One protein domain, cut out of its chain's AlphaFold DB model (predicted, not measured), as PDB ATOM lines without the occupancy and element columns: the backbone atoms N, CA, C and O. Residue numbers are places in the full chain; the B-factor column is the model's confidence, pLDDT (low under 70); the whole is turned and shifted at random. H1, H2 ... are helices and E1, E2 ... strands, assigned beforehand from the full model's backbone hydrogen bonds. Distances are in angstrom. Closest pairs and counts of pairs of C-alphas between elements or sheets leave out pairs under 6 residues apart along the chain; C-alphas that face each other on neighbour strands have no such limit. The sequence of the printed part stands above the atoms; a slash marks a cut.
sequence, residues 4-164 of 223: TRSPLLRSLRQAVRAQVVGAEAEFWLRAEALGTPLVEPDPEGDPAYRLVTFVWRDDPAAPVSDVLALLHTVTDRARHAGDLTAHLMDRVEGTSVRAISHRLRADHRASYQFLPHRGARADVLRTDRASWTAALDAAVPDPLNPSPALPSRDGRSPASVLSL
ATOM      1  N   THR A   4      44.562  53.094 158.118       68.19
ATOM      2  CA  THR A   4      45.114  54.403 157.736       68.19
ATOM      3  C   THR A   4      46.630  54.377 157.519       68.19
ATOM      4  O   THR A   4      47.136  55.179 156.731       68.19
ATOM      5  N   ARG A   5      47.369  53.484 158.193       84.31
ATOM      6  CA  ARG A   5      48.839  53.451 158.121       84.31
ATOM      7  C   ARG A   5      49.368  52.670 156.925       84.31
ATOM      8  O   ARG A   5      50.400  53.074 156.411       84.31
ATOM      9  N   SER A   6      48.674  51.623 156.478       92.25
ATOM     10  CA  SER A   6      49.078  50.805 155.327       92.25
ATOM     11  C   SER A   6      48.640  51.456 154.007       92.25
ATOM     12  O   SER A   6      47.436  51.622 153.788       92.25
ATOM     13  N   PRO A   7      49.572  51.838 153.112       93.94
ATOM     14  CA  PRO A   7      49.237  52.258 151.752       93.94
ATOM     15  C   PRO A   7      48.347  51.263 150.991       93.94
ATOM     16  O   PRO A   7      47.407  51.690 150.314       93.94
ATOM     17  N   LEU A   8      48.606  49.957 151.114       94.50
ATOM     18  CA  LEU A   8      47.817  48.914 150.454       94.50
ATOM     19  C   LEU A   8      46.374  48.866 150.962       94.50
ATOM     20  O   LEU A   8      45.448  48.907 150.149       94.50
ATOM     21  N   LEU A   9      46.162  48.840 152.282       95.75
ATOM     22  CA  LEU A   9      44.804  48.818 152.843       95.75
ATOM     23  C   LEU A   9      44.042  50.110 152.532       95.75
ATOM     24  O   LEU A   9      42.882  50.067 152.115       95.75
ATOM     25  N   ARG A  10      44.724  51.261 152.603       94.69
ATOM     26  CA  ARG A  10      44.138  52.553 152.236       94.69
ATOM     27  C   ARG A  10      43.656  52.561 150.787       94.69
ATOM     28  O   ARG A  10      42.566  53.070 150.521       94.69
ATOM     29  N   SER A  11      44.453  52.004 149.874       94.88
ATOM     30  CA  SER A  11      44.110  51.897 148.451       94.88
ATOM     31  C   SER A  11      42.903  50.982 148.243       94.88
ATOM     32  O   SER A  11      41.968  51.366 147.543       94.88
ATOM     33  N   LEU A  12      42.865  49.827 148.921       96.56
ATOM     34  CA  LEU A  12      41.706  48.930 148.915       96.56
ATOM     35  C   LEU A  12      40.439  49.656 149.387       96.56
ATOM     36  O   LEU A  12      39.429  49.653 148.685       96.56
ATOM     37  N   ARG A  13      40.489  50.333 150.542       95.38
ATOM     38  CA  ARG A  13      39.335  51.071 151.073       95.38
ATOM     39  C   ARG A  13      38.859  52.151 150.102       95.38
ATOM     40  O   ARG A  13      37.657  52.333 149.931       95.38
ATOM     41  N   GLN A  14      39.779  52.891 149.486       95.00
ATOM     42  CA  GLN A  14      39.433  53.921 148.502       95.00
ATOM     43  C   GLN A  14      38.757  53.321 147.267       95.00
ATOM     44  O   GLN A  14      37.721  53.831 146.851       95.00
ATOM     45  N   ALA A  15      39.287  52.221 146.730       96.25
ATOM     46  CA  ALA A  15      38.707  51.530 145.581       96.25
ATOM     47  C   ALA A  15      37.300  50.990 145.887       96.25
ATOM     48  O   ALA A  15      36.379  51.171 145.092       96.25
ATOM     49  N   VAL A  16      37.099  50.414 147.076       95.94
ATOM     50  CA  VAL A  16      35.788  49.923 147.536       95.94
ATOM     51  C   VAL A  16      34.792  51.069 147.715       95.94
ATOM     52  O   VAL A  16      33.655  50.968 147.262       95.94
ATOM     53  N   ARG A  17      35.214  52.199 148.301       95.25
ATOM     54  CA  ARG A  17      34.373  53.407 148.422       95.25
ATOM     55  C   ARG A  17      34.007  54.013 147.071       95.25
ATOM     56  O   ARG A  17      32.906  54.526 146.920       95.25
ATOM     57  N   ALA A  18      34.910  53.933 146.097       96.56
ATOM     58  CA  ALA A  18      34.659  54.325 144.714       96.56
ATOM     59  C   ALA A  18      33.874  53.264 143.913       96.56
ATOM     60  O   ALA A  18      33.661  53.449 142.719       96.56
ATOM     61  N   GLN A  19      33.450  52.164 144.551       96.06
ATOM     62  CA  GLN A  19      32.721  51.050 143.938       96.06
ATOM     63  C   GLN A  19      33.450  50.417 142.741       96.06
ATOM     64  O   GLN A  19      32.821  49.940 141.796       96.06
ATOM     65  N   VAL A  20      34.785  50.380 142.780       97.38
ATOM     66  CA  VAL A  20      35.584  49.686 141.767       97.38
ATOM     67  C   VAL A  20      35.296  48.188 141.847       97.38
ATOM     68  O   VAL A  20      35.552  47.533 142.861       97.38
ATOM     69  N   VAL A  21      34.752  47.634 140.763       96.00
ATOM     70  CA  VAL A  21      34.414  46.211 140.666       96.00
ATOM     71  C   VAL A  21      35.687  45.373 140.772       96.00
ATOM     72  O   VAL A  21      36.657  45.616 140.063       96.00
ATOM     73  N   GLY A  22      35.681  44.369 141.652       95.62
ATOM     74  CA  GLY A  22      36.803  43.439 141.809       95.62
ATOM     75  C   GLY A  22      37.976  43.949 142.656       95.62
ATOM     76  O   GLY A  22      38.936  43.202 142.821       95.62
ATOM     77  N   ALA A  23      37.893  45.144 143.252       97.00
ATOM     78  CA  ALA A  23      38.983  45.728 144.045       97.00
ATOM     79  C   ALA A  23      39.503  44.806 145.166       97.00
ATOM     80  O   ALA A  23      40.707  44.676 145.375       97.00
ATOM     81  N   GLU A  24      38.599  44.125 145.875       96.44
ATOM     82  CA  GLU A  24      38.989  43.175 146.918       96.44
ATOM     83  C   GLU A  24      39.649  41.910 146.343       96.44
ATOM     84  O   GLU A  24      40.604  41.395 146.920       96.44
ATOM     85  N   ALA A  25      39.180  41.418 145.194       96.81
ATOM     86  CA  ALA A  25      39.792  40.265 144.539       96.81
ATOM     87  C   ALA A  25      41.219  40.590 144.069       96.81
ATOM     88  O   ALA A  25      42.129  39.791 144.279       96.81
ATOM     89  N   GLU A  26      41.429  41.781 143.506       97.12
ATOM     90  CA  GLU A  26      42.753  42.271 143.116       97.12
ATOM     91  C   GLU A  26      43.686  42.419 144.325       97.12
ATOM     92  O   GLU A  26      44.852  42.022 144.266       97.12
ATOM     93  N   PHE A  27      43.170  42.925 145.450       97.38
ATOM     94  CA  PHE A  27      43.927  42.986 146.698       97.38
ATOM     95  C   PHE A  27      44.403  41.601 147.147       97.38
ATOM     96  O   PHE A  27      45.583  41.442 147.460       97.38
ATOM     97  N   TRP A  28      43.521  40.596 147.145       97.00
ATOM     98  CA  TRP A  28      43.892  39.237 147.546       97.00
ATOM     99  C   TRP A  28      44.895  38.594 146.585       97.00
ATOM    100  O   TRP A  28      45.872  38.017 147.054       97.00
ATOM    101  N   LEU A  29      44.736  38.780 145.269       96.38
ATOM    102  CA  LEU A  29      45.725  38.330 144.281       96.38
ATOM    103  C   LEU A  29      47.102  38.949 144.538       96.38
ATOM    104  O   LEU A  29      48.128  38.273 144.467       96.38
ATOM    105  N   ARG A  30      47.139  40.242 144.872       95.44
ATOM    106  CA  ARG A  30      48.385  40.930 145.211       95.44
ATOM    107  C   ARG A  30      48.977  40.433 146.529       95.44
ATOM    108  O   ARG A  30      50.193  40.280 146.609       95.44
ATOM    109  N   ALA A  31      48.153  40.187 147.545       95.94
ATOM    110  CA  ALA A  31      48.603  39.652 148.827       95.94
ATOM    111  C   ALA A  31      49.198  38.244 148.674       95.94
ATOM    112  O   ALA A  31      50.258  37.972 149.226       95.94
ATOM    113  N   GLU A  32      48.575  37.385 147.868       94.81
ATOM    114  CA  GLU A  32      49.097  36.059 147.525       94.81
ATOM    115  C   GLU A  32      50.423  36.145 146.755       94.81
ATOM    116  O   GLU A  32      51.365  35.419 147.063       94.81
ATOM    117  N   ALA A  33      50.531  37.067 145.792       94.38
ATOM    118  CA  ALA A  33      51.748  37.244 144.999       94.38
ATOM    119  C   ALA A  33      52.936  37.787 145.814       94.38
ATOM    120  O   ALA A  33      54.082  37.421 145.553       94.38
ATOM    121  N   LEU A  34      52.680  38.673 146.780       92.69
ATOM    122  CA  LEU A  34      53.709  39.226 147.670       92.69
ATOM    123  C   LEU A  34      54.026  38.303 148.856       92.69
ATOM    124  O   LEU A  34      55.120  38.382 149.414       92.69
ATOM    125  N   GLY A  35      53.078  37.440 149.229       94.50
ATOM    126  CA  GLY A  35      53.074  36.693 150.479       94.50
ATOM    127  C   GLY A  35      52.607  37.537 151.668       94.50
ATOM    128  O   GLY A  35      52.633  38.772 151.644       94.50
ATOM    129  N   THR A  36      52.186  36.858 152.737       96.19
ATOM    130  CA  THR A  36      51.811  37.498 154.005       96.19
ATOM    131  C   THR A  36      52.790  37.160 155.140       96.19
ATOM    132  O   THR A  36      53.408  36.091 155.138       96.19
ATOM    133  N   PRO A  37      52.964  38.071 156.121       97.00
ATOM    134  CA  PRO A  37      52.308  39.378 156.238       97.00
ATOM    135  C   PRO A  37      52.828  40.387 155.200       97.00
ATOM    136  O   PRO A  37      53.953  40.275 154.722       97.00
ATOM    137  N   LEU A  38      52.008  41.385 154.861       96.81
ATOM    138  CA  LEU A  38      52.385  42.433 153.913       96.81
ATOM    139  C   LEU A  38      53.443  43.335 154.553       96.81
ATOM    140  O   LEU A  38      53.237  43.841 155.658       96.81
ATOM    141  N   VAL A  39      54.559  43.551 153.865       96.81
ATOM    142  CA  VAL A  39      55.660  44.390 154.352       96.81
ATOM    143  C   VAL A  39      55.765  45.636 153.483       96.81
ATOM    144  O   VAL A  39      56.005  45.557 152.280       96.81
ATOM    145  N   GLU A  40      55.599  46.795 154.107       96.19
ATOM    146  CA  GLU A  40      55.651  48.108 153.471       96.19
ATOM    147  C   GLU A  40      56.762  48.964 154.117       96.19
ATOM    148  O   GLU A  40      57.177  48.697 155.256       96.19
ATOM    149  N   PRO A  41      57.277  49.996 153.417       96.44
ATOM    150  CA  PRO A  41      58.189  50.967 154.015       96.44
ATOM    151  C   PRO A  41      57.614  51.590 155.289       96.44
ATOM    152  O   PRO A  41      56.397  51.688 155.459       96.44
ATOM    153  N   ASP A  42      58.496  52.028 156.183       95.56
ATOM    154  CA  ASP A  42      58.072  52.718 157.395       95.56
ATOM    155  C   ASP A  42      57.302  54.008 157.054       95.56
ATOM    156  O   ASP A  42      57.839  54.845 156.322       95.56
ATOM    157  N   PRO A  43      56.078  54.226 157.571       92.06
ATOM    158  CA  PRO A  43      55.326  55.459 157.332       92.06
ATOM    159  C   PRO A  43      56.024  56.715 157.873       92.06
ATOM    160  O   PRO A  43      55.709  57.813 157.423       92.06
ATOM    161  N   GLU A  44      56.949  56.564 158.825       93.12
ATOM    162  CA  GLU A  44      57.771  57.658 159.361       93.12
ATOM    163  C   GLU A  44      59.077  57.859 158.562       93.12
ATOM    164  O   GLU A  44      59.827  58.793 158.830       93.12
ATOM    165  N   GLY A  45      59.336  57.022 157.548       93.81
ATOM    166  CA  GLY A  45      60.499  57.124 156.666       93.81
ATOM    167  C   GLY A  45      61.804  56.573 157.245       93.81
ATOM    168  O   GLY A  45      62.845  56.721 156.607       93.81
ATOM    169  N   ASP A  46      61.780  55.927 158.414       96.06
ATOM    170  CA  ASP A  46      62.980  55.356 159.025       96.06
ATOM    171  C   ASP A  46      63.332  54.001 158.375       96.06
ATOM    172  O   ASP A  46      62.580  53.026 158.509       96.06
ATOM    173  N   PRO A  47      64.490  53.877 157.697       95.06
ATOM    174  CA  PRO A  47      64.886  52.633 157.049       95.06
ATOM    175  C   PRO A  47      65.163  51.495 158.041       95.06
ATOM    176  O   PRO A  47      65.166  50.339 157.614       95.06
ATOM    177  N   ALA A  48      65.350  51.774 159.336       96.00
ATOM    178  CA  ALA A  48      65.518  50.753 160.369       96.00
ATOM    179  C   ALA A  48      64.202  50.056 160.750       96.00
ATOM    180  O   ALA A  48      64.230  49.079 161.503       96.00
ATOM    181  N   TYR A  49      63.058  50.523 160.239       96.88
ATOM    182  CA  TYR A  49      61.736  49.984 160.542       96.88
ATOM    183  C   TYR A  49      60.949  49.627 159.281       96.88
ATOM    184  O   TYR A  49      61.201  50.116 158.184       96.88
ATOM    185  N   ARG A  50      59.972  48.740 159.430       96.81
ATOM    186  CA  ARG A  50      58.995  48.385 158.400       96.81
ATOM    187  C   ARG A  50      57.601  48.414 158.994       96.81
ATOM    188  O   ARG A  50      57.411  48.088 160.171       96.81
ATOM    189  N   LEU A  51      56.626  48.760 158.164       96.94
ATOM    190  CA  LEU A  51      55.229  48.536 158.484       96.94
ATOM    191  C   LEU A  51      54.869  47.115 158.065       96.94
ATOM    192  O   LEU A  51      54.899  46.780 156.885       96.94
ATOM    193  N   VAL A  52      54.541  46.278 159.040       96.69
ATOM    194  CA  VAL A  52      54.149  44.889 158.810       96.69
ATOM    195  C   VAL A  52      52.663  44.751 159.079       96.69
ATOM    196  O   VAL A  52      52.222  44.967 160.207       96.69
ATOM    197  N   THR A  53      51.903  44.389 158.053       97.19
ATOM    198  CA  THR A  53      50.448  44.260 158.092       97.19
ATOM    199  C   THR A  53      50.054  42.795 157.963       97.19
ATOM    200  O   THR A  53      50.216  42.166 156.918       97.19
ATOM    201  N   PHE A  54      49.499  42.258 159.039       97.25
ATOM    202  CA  PHE A  54      48.887  40.940 159.074       97.25
ATOM    203  C   PHE A  54      47.466  41.049 158.549       97.25
ATOM    204  O   PHE A  54      46.734  41.955 158.954       97.25
ATOM    205  N   VAL A  55      47.081  40.132 157.669       97.25
ATOM    206  CA  VAL A  55      45.764  40.128 157.033       97.25
ATOM    207  C   VAL A  55      45.095  38.776 157.218       97.25
ATOM    208  O   VAL A  55      45.745  37.738 157.170       97.25
ATOM    209  N   TRP A  56      43.789  38.807 157.447       96.81
ATOM    210  CA  TRP A  56      42.939  37.631 157.539       96.81
ATOM    211  C   TRP A  56      41.752  37.811 156.602       96.81
ATOM    212  O   TRP A  56      41.168  38.897 156.533       96.81
ATOM    213  N   ARG A  57      41.413  36.748 155.874       95.31
ATOM    214  CA  ARG A  57      40.264  36.714 154.974       95.31
ATOM    215  C   ARG A  57      39.087  36.087 155.701       95.31
ATOM    216  O   ARG A  57      39.128  34.900 156.013       95.31
ATOM    217  N   ASP A  58      38.050  36.875 155.970       92.12
ATOM    218  CA  ASP A  58      36.817  36.325 156.524       92.12
ATOM    219  C   ASP A  58      36.160  35.390 155.504       92.12
ATOM    220  O   ASP A  58      35.888  35.776 154.366       92.12
ATOM    221  N   ASP A  59      35.881  34.162 155.935       88.62
ATOM    222  CA  ASP A  59      35.090  33.213 155.165       88.62
ATOM    223  C   ASP A  59      33.593  33.508 155.375       88.62
ATOM    224  O   ASP A  59      33.099  33.368 156.501       88.62
ATOM    225  N   PRO A  60      32.842  33.897 154.327       85.06
ATOM    226  CA  PRO A  60      31.409  34.142 154.444       85.06
ATOM    227  C   PRO A  60      30.609  32.884 154.815       85.06
ATOM    228  O   PRO A  60      29.529  33.016 155.387       85.06
ATOM    229  N   ALA A  61      31.119  31.677 154.535       88.94
ATOM    230  CA  ALA A  61      30.479  30.428 154.945       88.94
ATOM    231  C   ALA A  61      30.684  30.123 156.438       88.94
ATOM    232  O   ALA A  61      29.924  29.351 157.026       88.94
ATOM    233  N   ALA A  62      31.694  30.728 157.066       87.31
ATOM    234  CA  ALA A  62      32.078  30.439 158.439       87.31
ATOM    235  C   ALA A  62      32.516  31.713 159.190       87.31
ATOM    236  O   ALA A  62      33.638  31.750 159.719       87.31
ATOM    237  N   PRO A  63      31.642  32.737 159.281       87.38
ATOM    238  CA  PRO A  63      32.011  34.067 159.742       87.38
ATOM    239  C   PRO A  63      32.564  34.040 161.165       87.38
ATOM    240  O   PRO A  63      32.136  33.261 162.025       87.38
ATOM    241  N   VAL A  64      33.530  34.919 161.400       93.06
ATOM    242  CA  VAL A  64      34.176  35.120 162.697       93.06
ATOM    243  C   VAL A  64      33.799  36.494 163.232       93.06
ATOM    244  O   VAL A  64      33.639  37.457 162.480       93.06
ATOM    245  N   SER A  65      33.622  36.580 164.543       93.38
ATOM    246  CA  SER A  65      33.299  37.828 165.238       93.38
ATOM    247  C   SER A  65      34.538  38.718 165.281       93.38
ATOM    248  O   SER A  65      34.522  39.880 164.866       93.38
ATOM    249  N   ASP A  66      35.644  38.105 165.692       96.00
ATOM    250  CA  ASP A  66      36.923  38.735 165.952       96.00
ATOM    251  C   ASP A  66      38.049  37.818 165.471       96.00
ATOM    252  O   ASP A  66      37.905  36.595 165.416       96.00
ATOM    253  N   VAL A  67      39.193  38.418 165.154       97.38
ATOM    254  CA  VAL A  67      40.435  37.686 164.906       97.38
ATOM    255  C   VAL A  67      41.517  38.327 165.752       97.38
ATOM    256  O   VAL A  67      41.725  39.540 165.680       97.38
ATOM    257  N   LEU A  68      42.183  37.520 166.572       97.19
ATOM    258  CA  LEU A  68      43.296  37.961 167.405       97.19
ATOM    259  C   LEU A  68      44.618  37.538 166.758       97.19
ATOM    260  O   LEU A  68      44.809  36.365 166.432       97.19
ATOM    261  N   ALA A  69      45.539  38.487 166.591       96.88
ATOM    262  CA  ALA A  69      46.891  38.205 166.128       96.88
ATOM    263  C   ALA A  69      47.787  37.812 167.312       96.88
ATOM    264  O   ALA A  69      48.007  38.584 168.251       96.88
ATOM    265  N   LEU A  70      48.321  36.594 167.267       95.62
ATOM    266  CA  LEU A  70      49.193  36.038 168.295       95.62
ATOM    267  C   LEU A  70      50.642  36.118 167.817       95.62
ATOM    268  O   LEU A  70      51.153  35.165 167.235       95.62
ATOM    269  N   LEU A  71      51.299  37.257 168.036       92.69
ATOM    270  CA  LEU A  71      52.714  37.451 167.724       92.69
ATOM    271  C   LEU A  71      53.563  37.095 168.939       92.69
ATOM    272  O   LEU A  71      53.410  37.691 170.011       92.69
ATOM    273  N   HIS A  72      54.502  36.167 168.758       86.12
ATOM    274  CA  HIS A  72      55.406  35.769 169.827       86.12
ATOM    275  C   HIS A  72      56.186  36.974 170.371       86.12
ATOM    276  O   HIS A  72      56.649  37.821 169.608       86.12
ATOM    277  N   THR A  73      56.325  37.059 171.696       78.25
ATOM    278  CA  THR A  73      56.937  38.158 172.477       78.25
ATOM    279  C   THR A  73      56.190  39.495 172.476       78.25
ATOM    280  O   THR A  73      56.375  40.289 173.401       78.25
ATOM    281  N   VAL A  74      55.317  39.741 171.496       81.69
ATOM    282  CA  VAL A  74      54.507  40.960 171.410       81.69
ATOM    283  C   VAL A  74      53.187  40.755 172.154       81.69
ATOM    284  O   VAL A  74      52.954  41.393 173.181       81.69
ATOM    285  N   THR A  75      52.364  39.804 171.704       83.31
ATOM    286  CA  THR A  75      51.058  39.508 172.313       83.31
ATOM    287  C   THR A  75      51.216  38.916 173.714       83.31
ATOM    288  O   THR A  75      50.413  39.194 174.602       83.31
ATOM    289  N   ASP A  76      52.297  38.167 173.958       84.75
ATOM    290  CA  ASP A  76      52.619  37.621 175.283       84.75
ATOM    291  C   ASP A  76      52.734  38.731 176.340       84.75
ATOM    292  O   ASP A  76      52.205  38.608 177.446       84.75
ATOM    293  N   ARG A  77      53.384  39.853 175.995       84.94
ATOM    294  CA  ARG A  77      53.525  41.008 176.893       84.94
ATOM    295  C   ARG A  77      52.168  41.628 177.217       84.94
ATOM    296  O   ARG A  77      51.907  41.930 178.379       84.94
ATOM    297  N   ALA A  78      51.312  41.782 176.212       86.94
ATOM    298  CA  ALA A  78      49.967  42.331 176.362       86.94
ATOM    299  C   ALA A  78      49.086  41.425 177.244       86.94
ATOM    300  O   ALA A  78      48.442  41.889 178.184       86.94
ATOM    301  N   ARG A  79      49.189  40.101 177.062       89.12
ATOM    302  CA  ARG A  79      48.564  39.110 177.948       89.12
ATOM    303  C   ARG A  79      48.994  39.290 179.404       89.12
ATOM    304  O   ARG A  79      48.151  39.268 180.294       89.12
ATOM    305  N   HIS A  80      50.294  39.458 179.656       88.88
ATOM    306  CA  HIS A  80      50.817  39.691 181.006       88.88
ATOM    307  C   HIS A  80      50.345  41.019 181.613       88.88
ATOM    308  O   HIS A  80      50.185  41.096 182.827       88.88
ATOM    309  N   ALA A  81      50.088  42.027 180.778       90.81
ATOM    310  CA  ALA A  81      49.471  43.288 181.181       90.81
ATOM    311  C   ALA A  81      47.943  43.193 181.373       90.81
ATOM    312  O   ALA A  81      47.336  44.135 181.870       90.81
ATOM    313  N   GLY A  82      47.323  42.062 181.013       92.44
ATOM    314  CA  GLY A  82      45.895  41.816 181.198       92.44
ATOM    315  C   GLY A  82      44.993  42.365 180.091       92.44
ATOM    316  O   GLY A  82      43.778  42.259 180.230       92.44
ATOM    317  N   ASP A  83      45.548  42.891 178.996       91.88
ATOM    318  CA  ASP A  83      44.780  43.475 177.891       91.88
ATOM    319  C   ASP A  83      45.306  42.998 176.531       91.88
ATOM    320  O   ASP A  83      46.470  43.195 176.192       91.88
ATOM    321  N   LEU A  84      44.432  42.377 175.739       94.50
ATOM    322  CA  LEU A  84      44.723  41.877 174.390       94.50
ATOM    323  C   LEU A  84      44.099  42.740 173.286       94.50
ATOM    324  O   LEU A  84      44.263  42.438 172.104       94.50
ATOM    325  N   THR A  85      43.403  43.822 173.640       93.94
ATOM    326  CA  THR A  85      42.615  44.637 172.704       93.94
ATOM    327  C   THR A  85      43.465  45.196 171.568       93.94
ATOM    328  O   THR A  85      43.019  45.223 170.422       93.94
ATOM    329  N   ALA A  86      44.713  45.565 171.860       91.31
ATOM    330  CA  ALA A  86      45.666  46.079 170.879       91.31
ATOM    331  C   ALA A  86      46.093  45.055 169.809       91.31
ATOM    332  O   ALA A  86      46.768  45.441 168.859       91.31
ATOM    333  N   HIS A  87      45.727  43.778 169.955       94.44
ATOM    334  CA  HIS A  87      46.051  42.695 169.019       94.44
ATOM    335  C   HIS A  87      44.844  42.184 168.230       94.44
ATOM    336  O   HIS A  87      44.979  41.252 167.433       94.44
ATOM    337  N   LEU A  88      43.665  42.774 168.441       95.75
ATOM    338  CA  LEU A  88      42.491  42.459 167.641       95.75
ATOM    339  C   LEU A  88      42.593  43.110 166.264       95.75
ATOM    340  O   LEU A  88      42.955  44.278 166.128       95.75
ATOM    341  N   MET A  89      42.274  42.326 165.241       96.31
ATOM    342  CA  MET A  89      42.313  42.764 163.855       96.31
ATOM    343  C   MET A  89      41.052  43.561 163.520       96.31
ATOM    344  O   MET A  89      39.927  43.109 163.755       96.31
ATOM    345  N   ASP A  90      41.249  44.739 162.936       94.50
ATOM    346  CA  ASP A  90      40.172  45.616 162.489       94.50
ATOM    347  C   ASP A  90      39.667  45.140 161.123       94.50
ATOM    348  O   ASP A  90      40.463  44.862 160.224       94.50
ATOM    349  N   ARG A  91      38.347  45.089 160.926       93.56
ATOM    350  CA  ARG A  91      37.774  44.862 159.595       93.56
ATOM    351  C   ARG A  91      37.949  46.115 158.735       93.56
ATOM    352  O   ARG A  91      37.579  47.211 159.159       93.56
ATOM    353  N   VAL A  92      38.471  45.955 157.522       93.56
ATOM    354  CA  VAL A  92      38.502  47.020 156.517       93.56
ATOM    355  C   VAL A  92      37.080  47.208 155.993       93.56
ATOM    356  O   VAL A  92      36.449  46.279 155.483       93.56
ATOM    357  N   GLU A  93      36.561  48.419 156.177       90.81
ATOM    358  CA  GLU A  93      35.183  48.786 155.858       90.81
ATOM    359  C   GLU A  93      34.802  48.388 154.422       90.81
ATOM    360  O   GLU A  93      35.509  48.710 153.469       90.81
ATOM    361  N   GLY A  94      33.675  47.684 154.277       90.94
ATOM    362  CA  GLY A  94      33.156  47.255 152.975       90.94
ATOM    363  C   GLY A  94      33.818  46.011 152.370       90.94
ATOM    364  O   GLY A  94      33.512  45.689 151.229       90.94
ATOM    365  N   THR A  95      34.684  45.299 153.104       93.62
ATOM    366  CA  THR A  95      35.427  44.126 152.585       93.62
ATOM    367  C   THR A  95      35.382  42.921 153.528       93.62
ATOM    368  O   THR A  95      34.940  43.045 154.673       93.62
ATOM    369  N   SER A  96      35.840  41.744 153.096       94.00
ATOM    370  CA  SER A  96      36.101  40.592 153.986       94.00
ATOM    371  C   SER A  96      37.483  40.640 154.659       94.00
ATOM    372  O   SER A  96      37.833  39.748 155.430       94.00
ATOM    373  N   VAL A  97      38.278  41.682 154.398       95.69
ATOM    374  CA  VAL A  97      39.634  41.819 154.934       95.69
ATOM    375  C   VAL A  97      39.590  42.274 156.388       95.69
ATOM    376  O   VAL A  97      39.020  43.317 156.717       95.69
ATOM    377  N   ARG A  98      40.265  41.534 157.262       96.25
ATOM    378  CA  ARG A  98      40.659  41.994 158.597       96.25
ATOM    379  C   ARG A  98      42.153  42.223 158.632       96.25
ATOM    380  O   ARG A  98      42.898  41.452 158.032       96.25
ATOM    381  N   ALA A  99      42.597  43.255 159.338       96.88
ATOM    382  CA  ALA A  99      44.009  43.588 159.391       96.88
ATOM    383  C   ALA A  99      44.465  44.202 160.717       96.88
ATOM    384  O   ALA A  99      43.736  44.932 161.393       96.88
ATOM    385  N   ILE A 100      45.729  43.947 161.043       95.75
ATOM    386  CA  ILE A 100      46.485  44.656 162.075       95.75
ATOM    387  C   ILE A 100      47.887  44.971 161.546       95.75
ATOM    388  O   ILE A 100      48.497  44.146 160.873       95.75
ATOM    389  N   SER A 101      48.402  46.160 161.852       95.00
ATOM    390  CA  SER A 101      49.704  46.630 161.387       95.00
ATOM    391  C   SER A 101      50.580  47.001 162.569       95.00
ATOM    392  O   SER A 101      50.159  47.728 163.472       95.00
ATOM    393  N   HIS A 102      51.828  46.556 162.521       92.88
ATOM    394  CA  HIS A 102      52.846  46.859 163.510       92.88
ATOM    395  C   HIS A 102      54.054  47.500 162.831       92.88
ATOM    396  O   HIS A 102      54.502  47.050 161.779       92.88
ATOM    397  N   ARG A 103      54.597  48.549 163.451       94.31
ATOM    398  CA  ARG A 103      55.900  49.105 163.080       94.31
ATOM    399  C   ARG A 103      56.971  48.268 163.777       94.31
ATOM    400  O   ARG A 103      57.066  48.302 165.003       94.31
ATOM    401  N   LEU A 104      57.721  47.479 163.015       93.62
ATOM    402  CA  LEU A 104      58.724  46.537 163.524       93.62
ATOM    403  C   LEU A 104      60.103  46.906 162.985       93.62
ATOM    404  O   LEU A 104      60.207  47.487 161.909       93.62
ATOM    405  N   ARG A 105      61.169  46.580 163.722       95.19
ATOM    406  CA  ARG A 105      62.541  46.779 163.230       95.19
ATOM    407  C   ARG A 105      62.773  45.925 161.985       95.19
ATOM    408  O   ARG A 105      62.285  44.803 161.935       95.19
ATOM    409  N   ALA A 106      63.530  46.418 161.012       95.94
ATOM    410  CA  ALA A 106      63.774  45.732 159.741       95.94
ATOM    411  C   ALA A 106      64.547  44.403 159.886       95.94
ATOM    412  O   ALA A 106      64.539  43.587 158.966       95.94
ATOM    413  N   ASP A 107      65.148  44.157 161.055       94.94
ATOM    414  CA  ASP A 107      65.814  42.908 161.433       94.94
ATOM    415  C   ASP A 107      64.933  41.955 162.264       94.94
ATOM    416  O   ASP A 107      65.410  40.955 162.807       94.94
ATOM    417  N   HIS A 108      63.639  42.258 162.395       93.44
ATOM    418  CA  HIS A 108      62.742  41.460 163.216       93.44
ATOM    419  C   HIS A 108      62.436  40.104 162.572       93.44
ATOM    420  O   HIS A 108      62.135  39.992 161.379       93.44
ATOM    421  N   ARG A 109      62.453  39.068 163.408       93.12
ATOM    422  CA  ARG A 109      62.014  37.714 163.082       93.12
ATOM    423  C   ARG A 109      61.148  37.202 164.221       93.12
ATOM    424  O   ARG A 109      61.562  37.267 165.377       93.12
ATOM    425  N   ALA A 110      59.968  36.693 163.899       92.19
ATOM    426  CA  ALA A 110      59.031  36.182 164.889       92.19
ATOM    427  C   ALA A 110      58.137  35.092 164.306       92.19
ATOM    428  O   ALA A 110      57.879  35.045 163.104       92.19
ATOM    429  N   SER A 111      57.631  34.234 165.186       94.19
ATOM    430  CA  SER A 111      56.511  33.362 164.871       94.19
ATOM    431  C   SER A 111      55.192  34.048 165.208       94.19
ATOM    432  O   SER A 111      55.113  34.870 166.130       94.19
ATOM    433  N   TYR A 112      54.150  33.707 164.462       96.69
ATOM    434  CA  TYR A 112      52.812  34.213 164.712       96.69
ATOM    435  C   TYR A 112      51.730  33.225 164.281       96.69
ATOM    436  O   TYR A 112      51.968  32.313 163.487       96.69
ATOM    437  N   GLN A 113      50.537  33.411 164.833       97.19
ATOM    438  CA  GLN A 113      49.327  32.670 164.484       97.19
ATOM    439  C   GLN A 113      48.113  33.601 164.549       97.19
ATOM    440  O   GLN A 113      48.176  34.679 165.148       97.19
ATOM    441  N   PHE A 114      46.997  33.157 163.985       97.75
ATOM    442  CA  PHE A 114      45.703  33.811 164.120       97.75
ATOM    443  C   PHE A 114      44.771  32.981 164.985       97.75
ATOM    444  O   PHE A 114      44.718  31.762 164.858       97.75
ATOM    445  N   LEU A 115      44.005  33.644 165.842       97.06
ATOM    446  CA  LEU A 115      42.886  33.035 166.546       97.06
ATOM    447  C   LEU A 115      41.580  33.603 165.977       97.06
ATOM    448  O   LEU A 115      41.145  34.672 166.416       97.06
ATOM    449  N   PRO A 116      40.970  32.930 164.987       96.62
ATOM    450  CA  PRO A 116      39.612  33.238 164.566       96.62
ATOM    451  C   PRO A 116      38.638  32.868 165.689       96.62
ATOM    452  O   PRO A 116      38.564  31.711 166.103       96.62
ATOM    453  N   HIS A 117      37.877  33.843 166.181       95.94
ATOM    454  CA  HIS A 117      36.940  33.652 167.287       95.94
ATOM    455  C   HIS A 117      35.491  33.791 166.834       95.94
ATOM    456  O   HIS A 117      35.134  34.692 166.070       95.94
ATOM    457  N   ARG A 118      34.635  32.910 167.357       93.75
ATOM    458  CA  ARG A 118      33.180  32.975 167.199       93.75
ATOM    459  C   ARG A 118      32.566  33.126 168.582       93.75
ATOM    460  O   ARG A 118      32.708  32.231 169.408       93.75
ATOM    461  N   GLY A 119      31.884  34.237 168.828       92.81
ATOM    462  CA  GLY A 119      31.215  34.486 170.103       92.81
ATOM    463  C   GLY A 119      31.404  35.913 170.593       92.81
ATOM    464  O   GLY A 119      31.611  36.835 169.805       92.81
ATOM    465  N   ALA A 120      31.308  36.101 171.909       94.25
ATOM    466  CA  ALA A 120      31.455  37.422 172.494       94.25
ATOM    467  C   ALA A 120      32.923  37.863 172.466       94.25
ATOM    468  O   ALA A 120      33.831  37.099 172.800       94.25
ATOM    469  N   ARG A 121      33.148  39.138 172.142       94.31
ATOM    470  CA  ARG A 121      34.482  39.755 172.146       94.31
ATOM    471  C   ARG A 121      35.177  39.665 173.510       94.31
ATOM    472  O   ARG A 121      36.398  39.579 173.580       94.31
ATOM    473  N   ALA A 122      34.412  39.662 174.601       94.12
ATOM    474  CA  ALA A 122      34.959  39.497 175.946       94.12
ATOM    475  C   ALA A 122      35.675  38.146 176.129       94.12
ATOM    476  O   ALA A 122      36.655  38.084 176.865       94.12
ATOM    477  N   ASP A 123      35.238  37.092 175.430       93.88
ATOM    478  CA  ASP A 123      35.806  35.748 175.572       93.88
ATOM    479  C   ASP A 123      37.191  35.639 174.926       93.88
ATOM    480  O   ASP A 123      38.106  35.081 175.529       93.88
ATOM    481  N   VAL A 124      37.377  36.225 173.733       94.25
ATOM    482  CA  VAL A 124      38.681  36.223 173.034       94.25
ATOM    483  C   VAL A 124      39.723  37.102 173.730       94.25
ATOM    484  O   VAL A 124      40.923  36.901 173.563       94.25
ATOM    485  N   LEU A 125      39.276  38.061 174.543       95.56
ATOM    486  CA  LEU A 125      40.142  38.973 175.290       95.56
ATOM    487  C   LEU A 125      40.566  38.441 176.665       95.56
ATOM    488  O   LEU A 125      41.328  39.107 177.368       95.56
ATOM    489  N   ARG A 126      40.113  37.248 177.066       95.38
ATOM    490  CA  ARG A 126      40.494  36.655 178.352       95.38
ATOM    491  C   ARG A 126      41.985  36.325 178.398       95.38
ATOM    492  O   ARG A 126      42.522  35.636 177.535       95.38
ATOM    493  N   THR A 127      42.647  36.762 179.465       95.31
ATOM    494  CA  THR A 127      44.104  36.623 179.651       95.31
ATOM    495  C   THR A 127      44.505  35.565 180.679       95.31
ATOM    496  O   THR A 127      45.699  35.273 180.839       95.31
ATOM    497  N   ASP A 128      43.524  34.960 181.359       94.94
ATOM    498  CA  ASP A 128      43.770  33.895 182.322       94.94
ATOM    499  C   ASP A 128      44.422  32.673 181.658       94.94
ATOM    500  O   ASP A 128      44.352  32.458 180.446       94.94
ATOM    501  N   ARG A 129      45.116  31.869 182.467       92.31
ATOM    502  CA  ARG A 129      45.947  30.768 181.963       92.31
ATOM    503  C   ARG A 129      45.144  29.740 181.160       92.31
ATOM    504  O   ARG A 129      45.684  29.205 180.190       92.31
ATOM    505  N   ALA A 130      43.915  29.435 181.574       94.31
ATOM    506  CA  ALA A 130      43.091  28.437 180.906       94.31
ATOM    507  C   ALA A 130      42.637  28.955 179.536       94.31
ATOM    508  O   ALA A 130      42.880  28.289 178.531       94.31
ATOM    509  N   SER A 131      42.101  30.178 179.483       93.81
ATOM    510  CA  SER A 131      41.714  30.827 178.226       93.81
ATOM    511  C   SER A 131      42.891  31.007 177.272       93.81
ATOM    512  O   SER A 131      42.763  30.708 176.090       93.81
ATOM    513  N   TRP A 132      44.065  31.402 177.770       92.19
ATOM    514  CA  TRP A 132      45.261  31.520 176.935       92.19
ATOM    515  C   TRP A 132      45.730  30.177 176.367       92.19
ATOM    516  O   TRP A 132      46.178  30.097 175.228       92.19
ATOM    517  N   THR A 133      45.628  29.105 177.152       91.56
ATOM    518  CA  THR A 133      45.996  27.762 176.689       91.56
ATOM    519  C   THR A 133      45.060  27.319 175.566       91.56
ATOM    520  O   THR A 133      45.548  26.933 174.509       91.56
ATOM    521  N   ALA A 134      43.746  27.491 175.749       92.69
ATOM    522  CA  ALA A 134      42.745  27.203 174.723       92.69
ATOM    523  C   ALA A 134      42.934  28.065 173.460       92.69
ATOM    524  O   ALA A 134      42.836  27.555 172.348       92.69
ATOM    525  N   ALA A 135      43.274  29.348 173.622       93.00
ATOM    526  CA  ALA A 135      43.615  30.243 172.518       93.00
ATOM    527  C   ALA A 135      44.798  29.714 171.695       93.00
ATOM    528  O   ALA A 135      44.729  29.696 170.470       93.00
ATOM    529  N   LEU A 136      45.867  29.248 172.349       91.44
ATOM    530  CA  LEU A 136      47.026  28.668 171.662       91.44
ATOM    531  C   LEU A 136      46.724  27.317 170.999       91.44
ATOM    532  O   LEU A 136      47.369  26.990 170.006       91.44
ATOM    533  N   ASP A 137      45.787  26.540 171.542       92.12
ATOM    534  CA  ASP A 137      45.373  25.256 170.967       92.12
ATOM    535  C   ASP A 137      44.484  25.448 169.724       92.12
ATOM    536  O   ASP A 137      44.577  24.671 168.777       92.12
ATOM    537  N   ALA A 138      43.653  26.497 169.711       93.38
ATOM    538  CA  ALA A 138      42.747  26.832 168.607       93.38
ATOM    539  C   ALA A 138      43.365  27.757 167.542       93.38
ATOM    540  O   ALA A 138      42.763  27.974 166.489       93.38
ATOM    541  N   ALA A 139      44.540  28.327 167.814       95.19
ATOM    542  CA  ALA A 139      45.234  29.191 166.876       95.19
ATOM    543  C   ALA A 139      45.611  28.429 165.595       95.19
ATOM    544  O   ALA A 139      45.905  27.233 165.622       95.19
ATOM    545  N   VAL A 140      45.618  29.132 164.469       95.69
ATOM    546  CA  VAL A 140      45.938  28.588 163.147       95.69
ATOM    547  C   VAL A 140      47.086  29.372 162.512       95.69
ATOM    548  O   VAL A 140      47.233  30.571 162.783       95.69
ATOM    549  N   PRO A 141      47.918  28.732 161.672       96.62
ATOM    550  CA  PRO A 141      48.895  29.455 160.874       96.62
ATOM    551  C   PRO A 141      48.192  30.397 159.892       96.62
ATOM    552  O   PRO A 141      47.040  30.196 159.508       96.62
ATOM    553  N   ASP A 142      48.923  31.411 159.458       96.81
ATOM    554  CA  ASP A 142      48.555  32.238 158.318       96.81
ATOM    555  C   ASP A 142      48.554  31.397 157.032       96.81
ATOM    556  O   ASP A 142      49.623  30.918 156.635       96.81
ATOM    557  N   PRO A 143      47.391  31.215 156.380       93.69
ATOM    558  CA  PRO A 143      47.273  30.382 155.189       93.69
ATOM    559  C   PRO A 143      47.949  30.987 153.952       93.69
ATOM    560  O   PRO A 143      48.192  30.260 152.993       93.69
ATOM    561  N   LEU A 144      48.242  32.293 153.958       94.50
ATOM    562  CA  LEU A 144      48.850  33.009 152.834       94.50
ATOM    563  C   LEU A 144      50.359  33.243 153.021       94.50
ATOM    564  O   LEU A 144      51.008  33.832 152.152       94.50
ATOM    565  N   ASN A 145      50.938  32.776 154.132       95.88
ATOM    566  CA  ASN A 145      52.371  32.907 154.362       95.88
ATOM    567  C   ASN A 145      53.129  31.833 153.560       95.88
ATOM    568  O   ASN A 145      52.939  30.640 153.808       95.88
ATOM    569  N   PRO A 146      54.021  32.221 152.628       92.31
ATOM    570  CA  PRO A 146      54.747  31.268 151.789       92.31
ATOM    571  C   PRO A 146      55.896  30.562 152.527       92.31
ATOM    572  O   PRO A 146      56.459  29.590 152.020       92.31
ATOM    573  N   SER A 147      56.291  31.057 153.702       90.00
ATOM    574  CA  SER A 147      57.394  30.498 154.479       90.00
ATOM    575  C   SER A 147      56.991  29.173 155.126       90.00
ATOM    576  O   SER A 147      55.869  29.041 155.616       90.00
ATOM    577  N   PRO A 148      57.914  28.199 155.226       88.19
ATOM    578  CA  PRO A 148      57.660  26.977 155.976       88.19
ATOM    579  C   PRO A 148      57.227  27.290 157.410       88.19
ATOM    580  O   PRO A 148      57.926  27.999 158.138       88.19
ATOM    581  N   ALA A 149      56.083  26.743 157.814       90.06
ATOM    582  CA  ALA A 149      55.574  26.932 159.162       90.06
ATOM    583  C   ALA A 149      56.508  26.280 160.197       90.06
ATOM    584  O   ALA A 149      57.061  25.196 159.982       90.06
ATOM    585  N   LEU A 150      56.668  26.933 161.347       89.62
ATOM    586  CA  LEU A 150      57.375  26.379 162.493       89.62
ATOM    587  C   LEU A 150      56.527  25.271 163.122       89.62
ATOM    588  O   LEU A 150      55.389  25.532 163.530       89.62
ATOM    589  N   PRO A 151      57.059  24.043 163.237       87.88
ATOM    590  CA  PRO A 151      56.325  22.946 163.838       87.88
ATOM    591  C   PRO A 151      56.060  23.256 165.306       87.88
ATOM    592  O   PRO A 151      56.950  23.693 166.041       87.88
ATOM    593  N   SER A 152      54.831  23.000 165.734       83.75
ATOM    594  CA  SER A 152      54.464  23.152 167.131       83.75
ATOM    595  C   SER A 152      54.675  21.857 167.905       83.75
ATOM    596  O   SER A 152      54.789  20.762 167.347       83.75
ATOM    597  N   ARG A 153      54.772  22.000 169.222       75.69
ATOM    598  CA  ARG A 153      54.922  20.886 170.150       75.69
ATOM    599  C   ARG A 153      53.540  20.442 170.637       75.69
ATOM    600  O   ARG A 153      52.604  21.234 170.664       75.69
ATOM    601  N   ASP A 154      53.437  19.182 171.054       75.06
ATOM    602  CA  ASP A 154      52.294  18.664 171.818       75.06
ATOM    603  C   ASP A 154      50.944  18.690 171.058       75.06
ATOM    604  O   ASP A 154      49.884  18.759 171.666       75.06
ATOM    605  N   GLY A 155      50.978  18.588 169.721       73.00
ATOM    606  CA  GLY A 155      49.783  18.410 168.878       73.00
ATOM    607  C   GLY A 155      49.065  19.696 168.455       73.00
ATOM    608  O   GLY A 155      48.044  19.620 167.779       73.00
ATOM    609  N   ARG A 156      49.600  20.866 168.817       85.62
ATOM    610  CA  ARG A 156      49.082  22.174 168.393       85.62
ATOM    611  C   ARG A 156      49.338  22.460 166.913       85.62
ATOM    612  O   ARG A 156      50.248  21.890 166.305       85.62
ATOM    613  N   SER A 157      48.586  23.418 166.376       86.69
ATOM    614  CA  SER A 157      48.826  23.979 165.047       86.69
ATOM    615  C   SER A 157      50.245  24.540 164.918       86.69
ATOM    616  O   SER A 157      50.779  25.090 165.887       86.69
ATOM    617  N   PRO A 158      50.880  24.406 163.741       92.81
ATOM    618  CA  PRO A 158      52.157  25.051 163.473       92.81
ATOM    619  C   PRO A 158      51.987  26.576 163.409       92.81
ATOM    620  O   PRO A 158      50.904  27.078 163.113       92.81
ATOM    621  N   ALA A 159      53.071  27.312 163.649       94.56
ATOM    622  CA  ALA A 159      53.071  28.772 163.594       94.56
ATOM    623  C   ALA A 159      53.667  29.285 162.281       94.56
ATOM    624  O   ALA A 159      54.665  28.753 161.798       94.56
ATOM    625  N   SER A 160      53.108  30.357 161.729       96.81
ATOM    626  CA  SER A 160      53.697  31.042 160.578       96.81
ATOM    627  C   SER A 160      54.912  31.863 160.999       96.81
ATOM    628  O   SER A 160      55.058  32.236 162.166       96.81
ATOM    629  N   VAL A 161      55.814  32.127 160.054       95.31
ATOM    630  CA  VAL A 161      57.081  32.823 160.313       95.31
ATOM    631  C   VAL A 161      57.103  34.153 159.586       95.31
ATOM    632  O   VAL A 161      56.972  34.211 158.368       95.31
ATOM    633  N   LEU A 162      57.328  35.222 160.338       94.94
ATOM    634  CA  LEU A 162      57.751  36.509 159.815       94.94
ATOM    635  C   LEU A 162      59.275  36.579 159.901       94.94
ATOM    636  O   LEU A 162      59.841  36.468 160.989       94.94
ATOM    637  N   SER A 163      59.937  36.815 158.773       94.06
ATOM    638  CA  SER A 163      61.353  37.172 158.728       94.06
ATOM    639  C   SER A 163      61.520  38.392 157.843       94.06
ATOM    640  O   SER A 163      61.295  38.309 156.638       94.06
ATOM    641  N   LEU A 164      61.914  39.518 158.431       94.31
ATOM    642  CA  LEU A 164      62.191  40.723 157.665       94.31
ATOM    643  C   LEU A 164      63.573  40.663 157.006       94.31
ATOM    644  O   LEU A 164      64.427  39.851 157.357       94.31
TER     645      LEU A 164
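What this domain is: This is residues 4 to 164 of the 223 residues of the protein "Esterase" of Streptomyces alboflavus (UniProt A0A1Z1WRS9). Two small three-stranded sheets lie face to face as a sandwich, their strands nearly aligned, with the helical hairpin H1 and H2 at the outer side of one sheet and H5 packed across the outer face of the other. H3 and H4 are short helices beside the second sheet, and the long loop of residues 139 to 159 reaches out past H5 to Asp 154 before the printed part returns as the edge strand E6. The printed part has 161 residues with five named helices and six named strands, in the order H1 H2 E1 E2 E3 H3 E4 E5 H4 H5 E6. The sheets, in the orders E1 - E2 - E4 and E3 - E5 - E6, are antiparallel, and the class is mixed, helices and strands. The whole is compact, with a radius of gyration of the C-alphas of 15.7 A, and spans 45 by 39 by 29 A.

Where its parts are: H1 is residues 7 to 17, 15.3 A long, and begins at C-alpha 7 (49.237, 52.258, 151.752). H2 is residues 23 to 34, 16.5 A. E1 is residues 38 to 41, and E2, residues 49 to 57, is 25.8 A long, with C-alpha 49 at (61.736, 49.984, 160.542). E3 is residues 66 to 71, 15.9 A, and H3 is residues 75 to 81. E4 is residues 97 to 105, 24.9 A, and E5 is residues 109 to 117, 25.7 A. H4 is residues 121 to 124, and H5 is residues 129 to 138, 14.3 A. E6, residues 160 to 163, ends at C-alpha 163 (61.353, 37.172, 158.728).

How they stand to each other: H1 and H2 form a helical hairpin and touch, at a shallow tilt of 20 degrees and opposite ways; the closest C-alphas are those of Ala 15 and Ala 23, 6.0 A apart, and H2 touches with residues 23 to 27 alone. H1 is on the sheet E1 E2 E4, at a height over the sheet of 11.7 A and over E2 and E4; it only just stands up from the sheet, rising 41 degrees. H2 only grazes that sheet, with residues 24 to 32. E1 and E2 are a hairpin, with N 40 and O 51 within hydrogen-bond range at 2.9 A. E2 and E4 are antiparallel at 160 degrees, with N 52 and O 102 at 2.8 A. Residues 90 to 91 pair antiparallel with residues 98 to 99 of E4. In the other sheet, E3 and E5 have N 70 and O 113 at 2.9 A, and E5 and E6 have N 110 and O 162 at 2.9 A. The pairing is staggered: E5 pairs with E6 over residues 109 to 112 and with E3 over residues 112 to 117. The facing parts of the sandwich, two sheets face to face, are 9.6 A centre to centre, with best planes 22 degrees apart; between E3 and E4 the closest C-alphas, those of Ala 69 and Ile 100, are 7.6 A apart. H5 is on the sheet E3 E5 E6, over E3 and E5, at a height over the sheet of 10.7 A, and runs across the strands at 89 degrees to E3 on the local plane; the C-alphas of Leu 115 and Ala 138, the closest of E5 and H5, are 6.5 A apart. H3, with residues 75 to 77, and H4, with residues 121 to 124, only graze this sheet. In H1, H2, H3 and H5 every O i to N i+4 pair is within hydrogen-bond range; H4 is too short for such a pair.

The domain as a whole: The two C-alphas farthest apart are those of Ala 18 and Asp 154, 48.1 A. The printed part has no cut. The links H3 to E4, 15 residues, and H5 to E6, 21 residues, are long. The mean pLDDT of the printed part is 93.1, and residue 4 is under 70.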